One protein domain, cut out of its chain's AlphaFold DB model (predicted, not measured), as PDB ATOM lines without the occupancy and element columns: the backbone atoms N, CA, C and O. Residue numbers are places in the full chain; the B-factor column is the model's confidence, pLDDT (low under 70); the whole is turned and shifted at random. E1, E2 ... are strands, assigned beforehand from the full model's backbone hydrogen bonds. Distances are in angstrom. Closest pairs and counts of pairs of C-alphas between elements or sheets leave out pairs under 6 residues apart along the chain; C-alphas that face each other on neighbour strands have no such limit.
ATOM      1  N   CYS A  61     -29.993  45.387  28.764       79.25
ATOM      2  CA  CYS A  61     -30.597  46.471  29.523       79.25
ATOM      3  C   CYS A  61     -30.501  46.203  31.034       79.25
ATOM      4  O   CYS A  61     -31.096  45.236  31.525       79.25
ATOM      5  N   PRO A  62     -29.778  47.037  31.804       73.31
ATOM      6  CA  PRO A  62     -29.577  46.821  33.235       73.31
ATOM      7  C   PRO A  62     -30.831  47.082  34.076       73.31
ATOM      8  O   PRO A  62     -30.966  46.485  35.144       73.31
ATOM      9  N   LYS A  63     -31.762  47.924  33.606       74.69
ATOM     10  CA  LYS A  63     -33.026  48.204  34.306       74.69
ATOM     11  C   LYS A  63     -33.939  46.979  34.291       74.69
ATOM     12  O   LYS A  63     -34.394  46.526  35.338       74.69
ATOM     13  N   GLU A  64     -34.136  46.390  33.119       78.62
ATOM     14  CA  GLU A  64     -34.923  45.168  32.934       78.62
ATOM     15  C   GLU A  64     -34.122  43.909  33.281       78.62
ATOM     16  O   GLU A  64     -34.689  42.819  33.368       78.62
ATOM     17  N   GLN A  65     -32.814  44.046  33.500       84.44
ATOM     18  CA  GLN A  65     -31.863  42.960  33.710       84.44
ATOM     19  C   GLN A  65     -31.982  41.860  32.644       84.44
ATOM     20  O   GLN A  65     -32.148  40.678  32.963       84.44
ATOM     21  N   LYS A  66     -32.011  42.262  31.369       84.38
ATOM     22  CA  LYS A  66     -32.339  41.371  30.252       84.38
ATOM     23  C   LYS A  66     -31.583  41.750  28.972       84.38
ATOM     24  O   LYS A  66     -31.440  42.931  28.672       84.38
ATOM     25  N   LEU A  67     -31.152  40.758  28.193       82.56
ATOM     26  CA  LEU A  67     -30.732  40.933  26.800       82.56
ATOM     27  C   LEU A  67     -31.938  41.181  25.896       82.56
ATOM     28  O   LEU A  67     -32.903  40.411  25.899       82.56
ATOM     29  N   MET A  68     -31.871  42.257  25.119       76.94
ATOM     30  CA  MET A  68     -32.904  42.582  24.140       76.94
ATOM     31  C   MET A  68     -32.780  41.690  22.899       76.94
ATOM     32  O   MET A  68     -31.693  41.218  22.572       76.94
ATOM     33  N   GLY A  69     -33.908  41.432  22.233       71.69
ATOM     34  CA  GLY A  69     -33.968  40.595  21.026       71.69
ATOM     35  C   GLY A  69     -34.022  39.081  21.273       71.69
ATOM     36  O   GLY A  69     -34.158  38.322  20.325       71.69
ATOM     37  N   GLN A  70     -33.963  38.632  22.529       76.44
ATOM     38  CA  GLN A  70     -34.096  37.217  22.888       76.44
ATOM     39  C   GLN A  70     -35.566  36.857  23.150       76.44
ATOM     40  O   GLN A  70     -36.251  37.538  23.928       76.44
ATOM     41  N   GLN A  71     -36.037  35.784  22.514       77.56
ATOM     42  CA  GLN A  71     -37.405  35.267  22.616       77.56
ATOM     43  C   GLN A  71     -37.416  33.832  23.159       77.56
ATOM     44  O   GLN A  71     -36.411  33.131  23.097       77.56
ATOM     45  N   GLY A  72     -38.560  33.409  23.700       84.69
ATOM     46  CA  GLY A  72     -38.735  32.086  24.300       84.69
ATOM     47  C   GLY A  72     -38.336  32.011  25.776       84.69
ATOM     48  O   GLY A  72     -38.175  33.030  26.460       84.69
ATOM     49  N   THR A  73     -38.205  30.783  26.268       90.19
ATOM     50  CA  THR A  73     -37.863  30.454  27.656       90.19
ATOM     51  C   THR A  73     -36.732  29.441  27.703       90.19
ATOM     52  O   THR A  73     -36.658  28.565  26.852       90.19
ATOM     53  N   VAL A  74     -35.888  29.555  28.722       90.56
ATOM     54  CA  VAL A  74     -34.754  28.674  28.995       90.56
ATOM     55  C   VAL A  74     -34.989  28.003  30.335       90.56
ATOM     56  O   VAL A  74     -35.237  28.690  31.336       90.56
ATOM     57  N   HIS A  75     -34.872  26.680  30.369       90.00
ATOM     58  CA  HIS A  75     -34.968  25.943  31.618       90.00
ATOM     59  C   HIS A  75     -33.699  26.133  32.451       90.00
ATOM     60  O   HIS A  75     -32.579  25.840  32.024       90.00
ATOM     61  N   CYS A  76     -33.861  26.607  33.681       87.44
ATOM     62  CA  CYS A  76     -32.763  26.721  34.622       87.44
ATOM     63  C   CYS A  76     -32.764  25.542  35.593       87.44
ATOM     64  O   CYS A  76     -33.484  25.569  36.589       87.44
ATOM     65  N   ALA A  77     -31.881  24.568  35.362       86.44
ATOM     66  CA  ALA A  77     -31.753  23.379  36.209       86.44
ATOM     67  C   ALA A  77     -31.468  23.710  37.687       86.44
ATOM     68  O   ALA A  77     -32.005  23.075  38.587       86.44
ATOM     69  N   LYS A  78     -30.667  24.753  37.964       85.94
ATOM     70  CA  LYS A  78     -30.334  25.156  39.342       85.94
ATOM     71  C   LYS A  78     -31.529  25.755  40.088       85.94
ATOM     72  O   LYS A  78     -31.654  25.575  41.293       85.94
ATOM     73  N   CYS A  79     -32.378  26.501  39.384       87.44
ATOM     74  CA  CYS A  79     -33.569  27.119  39.970       87.44
ATOM     75  C   CYS A  79     -34.821  26.246  39.828       87.44
ATOM     76  O   CYS A  79     -35.853  26.610  40.386       87.44
ATOM     77  N   ASN A  80     -34.729  25.156  39.058       90.31
ATOM     78  CA  ASN A  80     -35.822  24.305  38.603       90.31
ATOM     79  C   ASN A  80     -37.022  25.103  38.056       90.31
ATOM     80  O   ASN A  80     -38.164  24.908  38.472       90.31
ATOM     81  N   LYS A  81     -36.745  26.092  37.196       90.38
ATOM     82  CA  LYS A  81     -37.743  27.027  36.649       90.38
ATOM     83  C   LYS A  81     -37.401  27.430  35.227       90.38
ATOM     84  O   LYS A  81     -36.233  27.693  34.926       90.38
ATOM     85  N   ASP A  82     -38.433  27.601  34.416       90.38
ATOM     86  CA  ASP A  82     -38.313  28.217  33.101       90.38
ATOM     87  C   ASP A  82     -38.271  29.735  33.246       90.38
ATOM     88  O   ASP A  82     -39.100  30.354  33.918       90.38
ATOM     89  N   MET A  83     -37.256  30.345  32.646       88.31
ATOM     90  CA  MET A  83     -37.063  31.787  32.675       88.31
ATOM     91  C   MET A  83     -37.086  32.359  31.265       88.31
ATOM     92  O   MET A  83     -36.626  31.700  30.339       88.31
ATOM     93  N   PRO A  84     -37.552  33.605  31.080       89.00
ATOM     94  CA  PRO A  84     -37.497  34.254  29.780       89.00
ATOM     95  C   PRO A  84     -36.066  34.289  29.241       89.00
ATOM     96  O   PRO A  84     -35.135  34.669  29.962       89.00
ATOM     97  N   ALA A  85     -35.899  33.960  27.963       87.50
ATOM     98  CA  ALA A  85     -34.610  34.057  27.299       87.50
ATOM     99  C   ALA A  85     -34.057  35.491  27.395       87.50
ATOM    100  O   ALA A  85     -34.785  36.489  27.353       87.50
ATOM    101  N   GLY A  86     -32.749  35.594  27.589       86.62
ATOM    102  CA  GLY A  86     -32.026  36.828  27.847       86.62
ATOM    103  C   GLY A  86     -32.162  37.373  29.269       86.62
ATOM    104  O   GLY A  86     -31.487  38.351  29.576       86.62
ATOM    105  N   LYS A  87     -32.997  36.813  30.155       89.88
ATOM    106  CA  LYS A  87     -33.153  37.330  31.528       89.88
ATOM    107  C   LYS A  87     -31.952  36.956  32.394       89.88
ATOM    108  O   LYS A  87     -31.511  35.810  32.387       89.88
ATOM    109  N   TRP A  88     -31.438  37.900  33.178       91.00
ATOM    110  CA  TRP A  88     -30.426  37.594  34.184       91.00
ATOM    111  C   TRP A  88     -31.048  36.933  35.413       91.00
ATOM    112  O   TRP A  88     -32.016  37.423  35.996       91.00
ATOM    113  N   CYS A  89     -30.448  35.822  35.818       90.38
ATOM    114  CA  CYS A  89     -30.758  35.100  37.034       90.38
ATOM    115  C   CYS A  89     -29.654  35.338  38.062       90.38
ATOM    116  O   CYS A  89     -28.514  34.902  37.875       90.38
ATOM    117  N   SER A  90     -30.008  35.971  39.179       86.75
ATOM    118  CA  SER A  90     -29.086  36.239  40.285       86.75
ATOM    119  C   SER A  90     -28.557  34.959  40.938       86.75
ATOM    120  O   SER A  90     -27.362  34.855  41.193       86.75
ATOM    121  N   ALA A  91     -29.409  33.946  41.132       86.38
ATOM    122  CA  ALA A  91     -29.033  32.678  41.771       86.38
ATOM    123  C   ALA A  91     -27.992  31.868  40.971       86.38
ATOM    124  O   ALA A  91     -27.207  31.093  41.531       86.38
ATOM    125  N   CYS A  92     -27.983  32.048  39.650       86.50
ATOM    126  CA  CYS A  92     -27.038  31.393  38.748       86.50
ATOM    127  C   CYS A  92     -25.891  32.309  38.319       86.50
ATOM    128  O   CYS A  92     -24.981  31.844  37.642       86.50
ATOM    129  N   ASN A  93     -25.965  33.602  38.657       87.38
ATOM    130  CA  ASN A  93     -25.172  34.668  38.052       87.38
ATOM    131  C   ASN A  93     -25.009  34.486  36.530       87.38
ATOM    132  O   ASN A  93     -23.909  34.525  35.972       87.38
ATOM    133  N   ARG A  94     -26.135  34.214  35.871       90.81
ATOM    134  CA  ARG A  94     -26.190  33.788  34.474       90.81
ATOM    135  C   ARG A  94     -27.332  34.491  33.769       90.81
ATOM    136  O   ARG A  94     -28.434  34.586  34.301       90.81
ATOM    137  N   ILE A  95     -27.065  34.953  32.561       90.94
ATOM    138  CA  ILE A  95     -28.071  35.374  31.602       90.94
ATOM    139  C   ILE A  95     -28.617  34.122  30.918       90.94
ATOM    140  O   ILE A  95     -27.859  33.313  30.391       90.94
ATOM    141  N   MET A  96     -29.928  33.940  30.983       91.12
ATOM    142  CA  MET A  96     -30.598  32.731  30.529       91.12
ATOM    143  C   MET A  96     -30.636  32.683  29.009       91.12
ATOM    144  O   MET A  96     -31.428  33.376  28.385       91.12
ATOM    145  N   LEU A  97     -29.750  31.892  28.417       89.56
ATOM    146  CA  LEU A  97     -29.649  31.691  26.977       89.56
ATOM    147  C   LEU A  97     -29.553  30.203  26.672       89.56
ATOM    148  O   LEU A  97     -28.946  29.453  27.437       89.56
ATOM    149  N   GLU A  98     -30.116  29.806  25.539       86.38
ATOM    150  CA  GLU A  98     -29.980  28.449  25.025       86.38
ATOM    151  C   GLU A  98     -28.556  28.177  24.529       86.38
ATOM    152  O   GLU A  98     -27.877  29.060  23.995       86.38
ATOM    153  N   GLY A  99     -28.122  26.927  24.684       87.12
ATOM    154  CA  GLY A  99     -26.835  26.432  24.204       87.12
ATOM    155  C   GLY A  99     -25.635  26.679  25.126       87.12
ATOM    156  O   GLY A  99     -25.720  27.274  26.206       87.12
ATOM    157  N   THR A 100     -24.485  26.195  24.668       89.88
ATOM    158  CA  THR A 100     -23.185  26.250  25.347       89.88
ATOM    159  C   THR A 100     -22.138  26.913  24.450       89.88
ATOM    160  O   THR A 100     -22.354  27.119  23.252       89.88
ATOM    161  N   VAL A 101     -21.022  27.319  25.045       88.25
ATOM    162  CA  VAL A 101     -19.821  27.806  24.363       88.25
ATOM    163  C   VAL A 101     -18.636  27.076  24.967       88.25
ATOM    164  O   VAL A 101     -18.478  27.071  26.190       88.25
ATOM    165  N   HIS A 102     -17.805  26.489  24.114       90.19
ATOM    166  CA  HIS A 102     -16.533  25.939  24.546       90.19
ATOM    167  C   HIS A 102     -15.598  27.083  24.941       90.19
ATOM    168  O   HIS A 102     -15.403  28.034  24.183       90.19
ATOM    169  N   CYS A 103     -15.055  27.022  26.150       87.75
ATOM    170  CA  CYS A 103     -14.094  27.995  26.634       87.75
ATOM    171  C   CYS A 103     -12.699  27.373  26.624       87.75
ATOM    172  O   CYS A 103     -12.393  26.575  27.507       87.75
ATOM    173  N   ASP A 104     -11.840  27.792  25.693       88.62
ATOM    174  CA  ASP A 104     -10.481  27.242  25.550       88.62
ATOM    175  C   ASP A 104      -9.620  27.466  26.802       88.62
ATOM    176  O   ASP A 104      -8.807  26.626  27.174       88.62
ATOM    177  N   LYS A 105      -9.829  28.590  27.503       87.56
ATOM    178  CA  LYS A 105      -9.099  28.905  28.743       87.56
ATOM    179  C   LYS A 105      -9.455  27.960  29.887       87.56
ATOM    180  O   LYS A 105      -8.581  27.573  30.650       87.56
ATOM    181  N   CYS A 106     -10.735  27.618  30.011       87.50
ATOM    182  CA  CYS A 106     -11.228  26.720  31.055       87.50
ATOM    183  C   CYS A 106     -11.223  25.248  30.612       87.50
ATOM    184  O   CYS A 106     -11.488  24.374  31.438       87.50
ATOM    185  N   ASN A 107     -10.973  24.997  29.321       91.12
ATOM    186  CA  ASN A 107     -11.074  23.719  28.619       91.12
ATOM    187  C   ASN A 107     -12.391  22.969  28.904       91.12
ATOM    188  O   ASN A 107     -12.401  21.778  29.223       91.12
ATOM    189  N   LYS A 108     -13.507  23.709  28.904       91.06
ATOM    190  CA  LYS A 108     -14.841  23.224  29.298       91.06
ATOM    191  C   LYS A 108     -15.932  23.905  28.488       91.06
ATOM    192  O   LYS A 108     -15.837  25.095  28.183       91.06
ATOM    193  N   ASP A 109     -17.016  23.178  28.251       90.75
ATOM    194  CA  ASP A 109     -18.256  23.742  27.728       90.75
ATOM    195  C   ASP A 109     -19.017  24.473  28.827       90.75
ATOM    196  O   ASP A 109     -19.432  23.899  29.836       90.75
ATOM    197  N   ILE A 110     -19.193  25.775  28.627       90.12
ATOM    198  CA  ILE A 110     -19.874  26.652  29.569       90.12
ATOM    199  C   ILE A 110     -21.226  27.052  28.969       90.12
ATOM    200  O   ILE A 110     -21.286  27.477  27.814       90.12
ATOM    201  N   PRO A 111     -22.329  26.966  29.728       90.00
ATOM    202  CA  PRO A 111     -23.623  27.461  29.276       90.00
ATOM    203  C   PRO A 111     -23.564  28.924  28.821       90.00
ATOM    204  O   PRO A 111     -22.987  29.778  29.507       90.00
ATOM    205  N   LYS A 112     -24.209  29.247  27.692       88.75
ATOM    206  CA  LYS A 112     -24.287  30.633  27.208       88.75
ATOM    207  C   LYS A 112     -24.883  31.545  28.275       88.75
ATOM    208  O   LYS A 112     -25.792  31.164  29.022       88.75
ATOM    209  N   GLY A 113     -24.329  32.750  28.352       88.50
ATOM    210  CA  GLY A 113     -24.683  33.777  29.319       88.50
ATOM    211  C   GLY A 113     -24.216  33.501  30.742       88.50
ATOM    212  O   GLY A 113     -24.554  34.278  31.632       88.50
ATOM    213  N   GLN A 114     -23.457  32.437  31.011       90.56
ATOM    214  CA  GLN A 114     -22.857  32.229  32.327       90.56
ATOM    215  C   GLN A 114     -21.619  33.111  32.497       90.56
ATOM    216  O   GLN A 114     -20.801  33.233  31.583       90.56
ATOM    217  N   TYR A 115     -21.481  33.728  33.673       90.44
ATOM    218  CA  TYR A 115     -20.262  34.450  34.009       90.44
ATOM    219  C   TYR A 115     -19.126  33.459  34.270       90.44
ATOM    220  O   TYR A 115     -19.215  32.627  35.176       90.44
ATOM    221  N   CYS A 116     -18.050  33.572  33.498       87.88
ATOM    222  CA  CYS A 116     -16.812  32.855  33.758       87.88
ATOM    223  C   CYS A 116     -15.861  33.769  34.537       87.88
ATOM    224  O   CYS A 116     -15.436  34.808  34.033       87.88
ATOM    225  N   ALA A 117     -15.523  33.382  35.771       86.12
ATOM    226  CA  ALA A 117     -14.644  34.163  36.638       86.12
ATOM    227  C   ALA A 117     -13.193  34.211  36.126       86.12
ATOM    228  O   ALA A 117     -12.544  35.246  36.254       86.12
ATOM    229  N   GLU A 118     -12.716  33.132  35.499       87.19
ATOM    230  CA  GLU A 118     -11.370  33.056  34.911       87.19
ATOM    231  C   GLU A 118     -11.249  33.965  33.682       87.19
ATOM    232  O   GLU A 118     -10.290  34.719  33.537       87.19
ATOM    233  N   CYS A 119     -12.276  33.964  32.825       85.75
ATOM    234  CA  CYS A 119     -12.335  34.834  31.650       85.75
ATOM    235  C   CYS A 119     -12.823  36.255  31.958       85.75
ATOM    236  O   CYS A 119     -12.800  37.105  31.066       85.75
ATOM    237  N   LYS A 120     -13.292  36.494  33.191       85.94
ATOM    238  CA  LYS A 120     -13.898  37.742  33.683       85.94
ATOM    239  C   LYS A 120     -15.000  38.304  32.777       85.94
ATOM    240  O   LYS A 120     -15.155  39.515  32.670       85.94
ATOM    241  N   GLN A 121     -15.774  37.435  32.127       86.06
ATOM    242  CA  GLN A 121     -16.795  37.841  31.157       86.06
ATOM    243  C   GLN A 121     -17.948  36.832  31.080       86.06
ATOM    244  O   GLN A 121     -17.836  35.698  31.553       86.06
ATOM    245  N   TYR A 122     -19.052  37.243  30.458       88.38
ATOM    246  CA  TYR A 122     -20.177  36.360  30.160       88.38
ATOM    247  C   TYR A 122     -19.941  35.575  28.863       88.38
ATOM    248  O   TYR A 122     -19.692  36.150  27.807       88.38
ATOM    249  N   MET A 123     -20.038  34.246  28.931       87.69
ATOM    250  CA  MET A 123     -19.763  33.377  27.782       87.69
ATOM    251  C   MET A 123     -20.823  33.523  26.693       87.69
ATOM    252  O   MET A 123     -22.017  33.385  26.956       87.69
ATOM    253  N   GLY A 124     -20.391  33.789  25.458       84.06
ATOM    254  CA  GLY A 124     -21.290  33.946  24.311       84.06
ATOM    255  C   GLY A 124     -22.173  35.196  24.357       84.06
ATOM    256  O   GLY A 124     -23.151  35.260  23.614       84.06
ATOM    257  N   VAL A 125     -21.860  36.165  25.226       82.25
ATOM    258  CA  VAL A 125     -22.598  37.430  25.345       82.25
ATOM    259  C   VAL A 125     -21.615  38.602  25.280       82.25
ATOM    260  O   VAL A 125     -21.171  39.090  26.321       82.25
ATOM    261  N   PRO A 126     -21.244  39.051  24.069       78.44
ATOM    262  CA  PRO A 126     -20.350  40.193  23.910       78.44
ATOM    263  C   PRO A 126     -21.008  41.492  24.400       78.44
ATOM    264  O   PRO A 126     -22.225  41.661  24.292       78.44
ATOM    265  N   GLY A 127     -20.199  42.420  24.923       76.44
ATOM    266  CA  GLY A 127     -20.648  43.744  25.373       76.44
ATOM    267  C   GLY A 127     -21.310  43.770  26.755       76.44
ATOM    268  O   GLY A 127     -21.861  44.800  27.158       76.44
ATOM    269  N   VAL A 128     -21.289  42.650  27.483       83.56
ATOM    270  CA  VAL A 128     -21.846  42.547  28.835       83.56
ATOM    271  C   VAL A 128     -20.760  42.147  29.816       83.56
ATOM    272  O   VAL A 128     -20.188  41.061  29.731       83.56
ATOM    273  N   ALA A 129     -20.541  43.007  30.803       85.56
ATOM    274  CA  ALA A 129     -19.587  42.791  31.876       85.56
ATOM    275  C   ALA A 129     -20.292  42.564  33.207       85.56
ATOM    276  O   ALA A 129     -21.449  42.935  33.403       85.56
ATOM    277  N   TYR A 130     -19.569  41.973  34.154       88.31
ATOM    278  CA  TYR A 130     -20.029  41.806  35.525       88.31
ATOM    279  C   TYR A 130     -19.463  42.900  36.429       88.31
ATOM    280  O   TYR A 130     -18.256  43.132  36.481       88.31
ATOM    281  N   CYS A 131     -20.337  43.569  37.172       87.69
ATOM    282  CA  CYS A 131     -19.947  44.611  38.108       87.69
ATOM    283  C   CYS A 131     -19.705  44.000  39.493       87.69
ATOM    284  O   CYS A 131     -20.642  43.558  40.159       87.69
ATOM    285  N   ASN A 132     -18.453  44.006  39.961       84.81
ATOM    286  CA  ASN A 132     -18.082  43.413  41.253       84.81
ATOM    287  C   ASN A 132     -18.683  44.134  42.468       84.81
ATOM    288  O   ASN A 132     -18.857  43.494  43.505       84.81
ATOM    289  N   GLN A 133     -19.007  45.422  42.330       86.38
ATOM    290  CA  GLN A 133     -19.650  46.226  43.374       86.38
ATOM    291  C   GLN A 133     -21.130  45.863  43.509       86.38
ATOM    292  O   GLN A 133     -21.619  45.574  44.594       86.38
ATOM    293  N   CYS A 134     -21.831  45.794  42.379       84.00
ATOM    294  CA  CYS A 134     -23.290  45.656  42.364       84.00
ATOM    295  C   CYS A 134     -23.761  44.224  42.159       84.00
ATOM    296  O   CYS A 134     -24.966  43.977  42.119       84.00
ATOM    297  N   LYS A 135     -22.802  43.301  42.017       88.06
ATOM    298  CA  LYS A 135     -23.001  41.869  41.788       88.06
ATOM    299  C   LYS A 135     -24.013  41.602  40.669       88.06
ATOM    300  O   LYS A 135     -24.846  40.706  40.763       88.06
ATOM    301  N   LYS A 136     -23.960  42.437  39.627       86.25
ATOM    302  CA  LYS A 136     -24.924  42.479  38.524       86.25
ATOM    303  C   LYS A 136     -24.209  42.694  37.192       86.25
ATOM    304  O   LYS A 136     -23.210  43.417  37.155       86.25
ATOM    305  N   PRO A 137     -24.722  42.109  36.103       87.88
ATOM    306  CA  PRO A 137     -24.290  42.441  34.754       87.88
ATOM    307  C   PRO A 137     -24.644  43.885  34.378       87.88
ATOM    308  O   PRO A 137     -25.641  44.442  34.848       87.88
ATOM    309  N   TYR A 138     -23.854  44.463  33.485       83.12
ATOM    310  CA  TYR A 138     -24.086  45.768  32.881       83.12
ATOM    311  C   TYR A 138     -23.574  45.787  31.440       83.12
ATOM    312  O   TYR A 138     -22.780  44.938  31.041       83.12
ATOM    313  N   ASN A 139     -24.045  46.759  30.664       80.31
ATOM    314  CA  ASN A 139     -23.572  46.982  29.305       80.31
ATOM    315  C   ASN A 139     -22.265  47.782  29.339       80.31
ATOM    316  O   ASN A 139     -22.253  48.906  29.842       80.31
ATOM    317  N   GLU A 140     -21.191  47.228  28.785       78.81
ATOM    318  CA  GLU A 140     -19.859  47.849  28.787       78.81
ATOM    319  C   GLU A 140     -19.835  49.208  28.077       78.81
ATOM    320  O   GLU A 140     -19.133  50.112  28.518       78.81
TER     321      GLU A 140
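AT A GLANCE: This is residues 61 to 140 of the 149 residues of an uncharacterized protein of Phycisphaerales bacterium (UniProt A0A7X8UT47). The model has little regular structure: three small hairpins, E1 and E2, E3 and E4, E5 and E6, stand round a middle of loops, residues 85 to 99 and 112 to 127. Short antiparallel pairings fold these loops back, 88 to 89 with 94 to 95 and 115 to 116 with 121 to 122. The printed part has 80 residues, no named helix and six named strands, E1 to E6 along the chain; the class is all strand, with 24 residues in them. It is compact, radius of gyration of the C-alphas 11.8 A, spanning 30 by 26 by 22 A.

IN THESE COORDINATES: Find C-alpha 73 at (-37.863, 30.454, 27.656), where E1, residues 73 to 76, begins its 9.4 A. Next come E2, 81 to 84, 10.0 A; E3, 100 to 103, 9.3 A; E4, 108 to 111, 9.8 A; and E5, 128 to 131, 9.7 A. E6, 136 to 139, 10.3 A, ends at (-23.572, 46.982, 29.305).

HOW THE PARTS SIT: Each hairpin is antiparallel; look within hydrogen-bond range at N 74 and O 83, 2.8 A, N 101 and O 110, 2.8 A, and N 131 and O 136, 2.9 A. Strands of different hairpins are apart.

THE WHOLE: The farthest C-alphas, Lys 63 and Asn 107, are 33.4 A apart. The printed part has no cut; links E2 to E3 and E4 to E5 are long. No printed residue is under 70 in pLDDT.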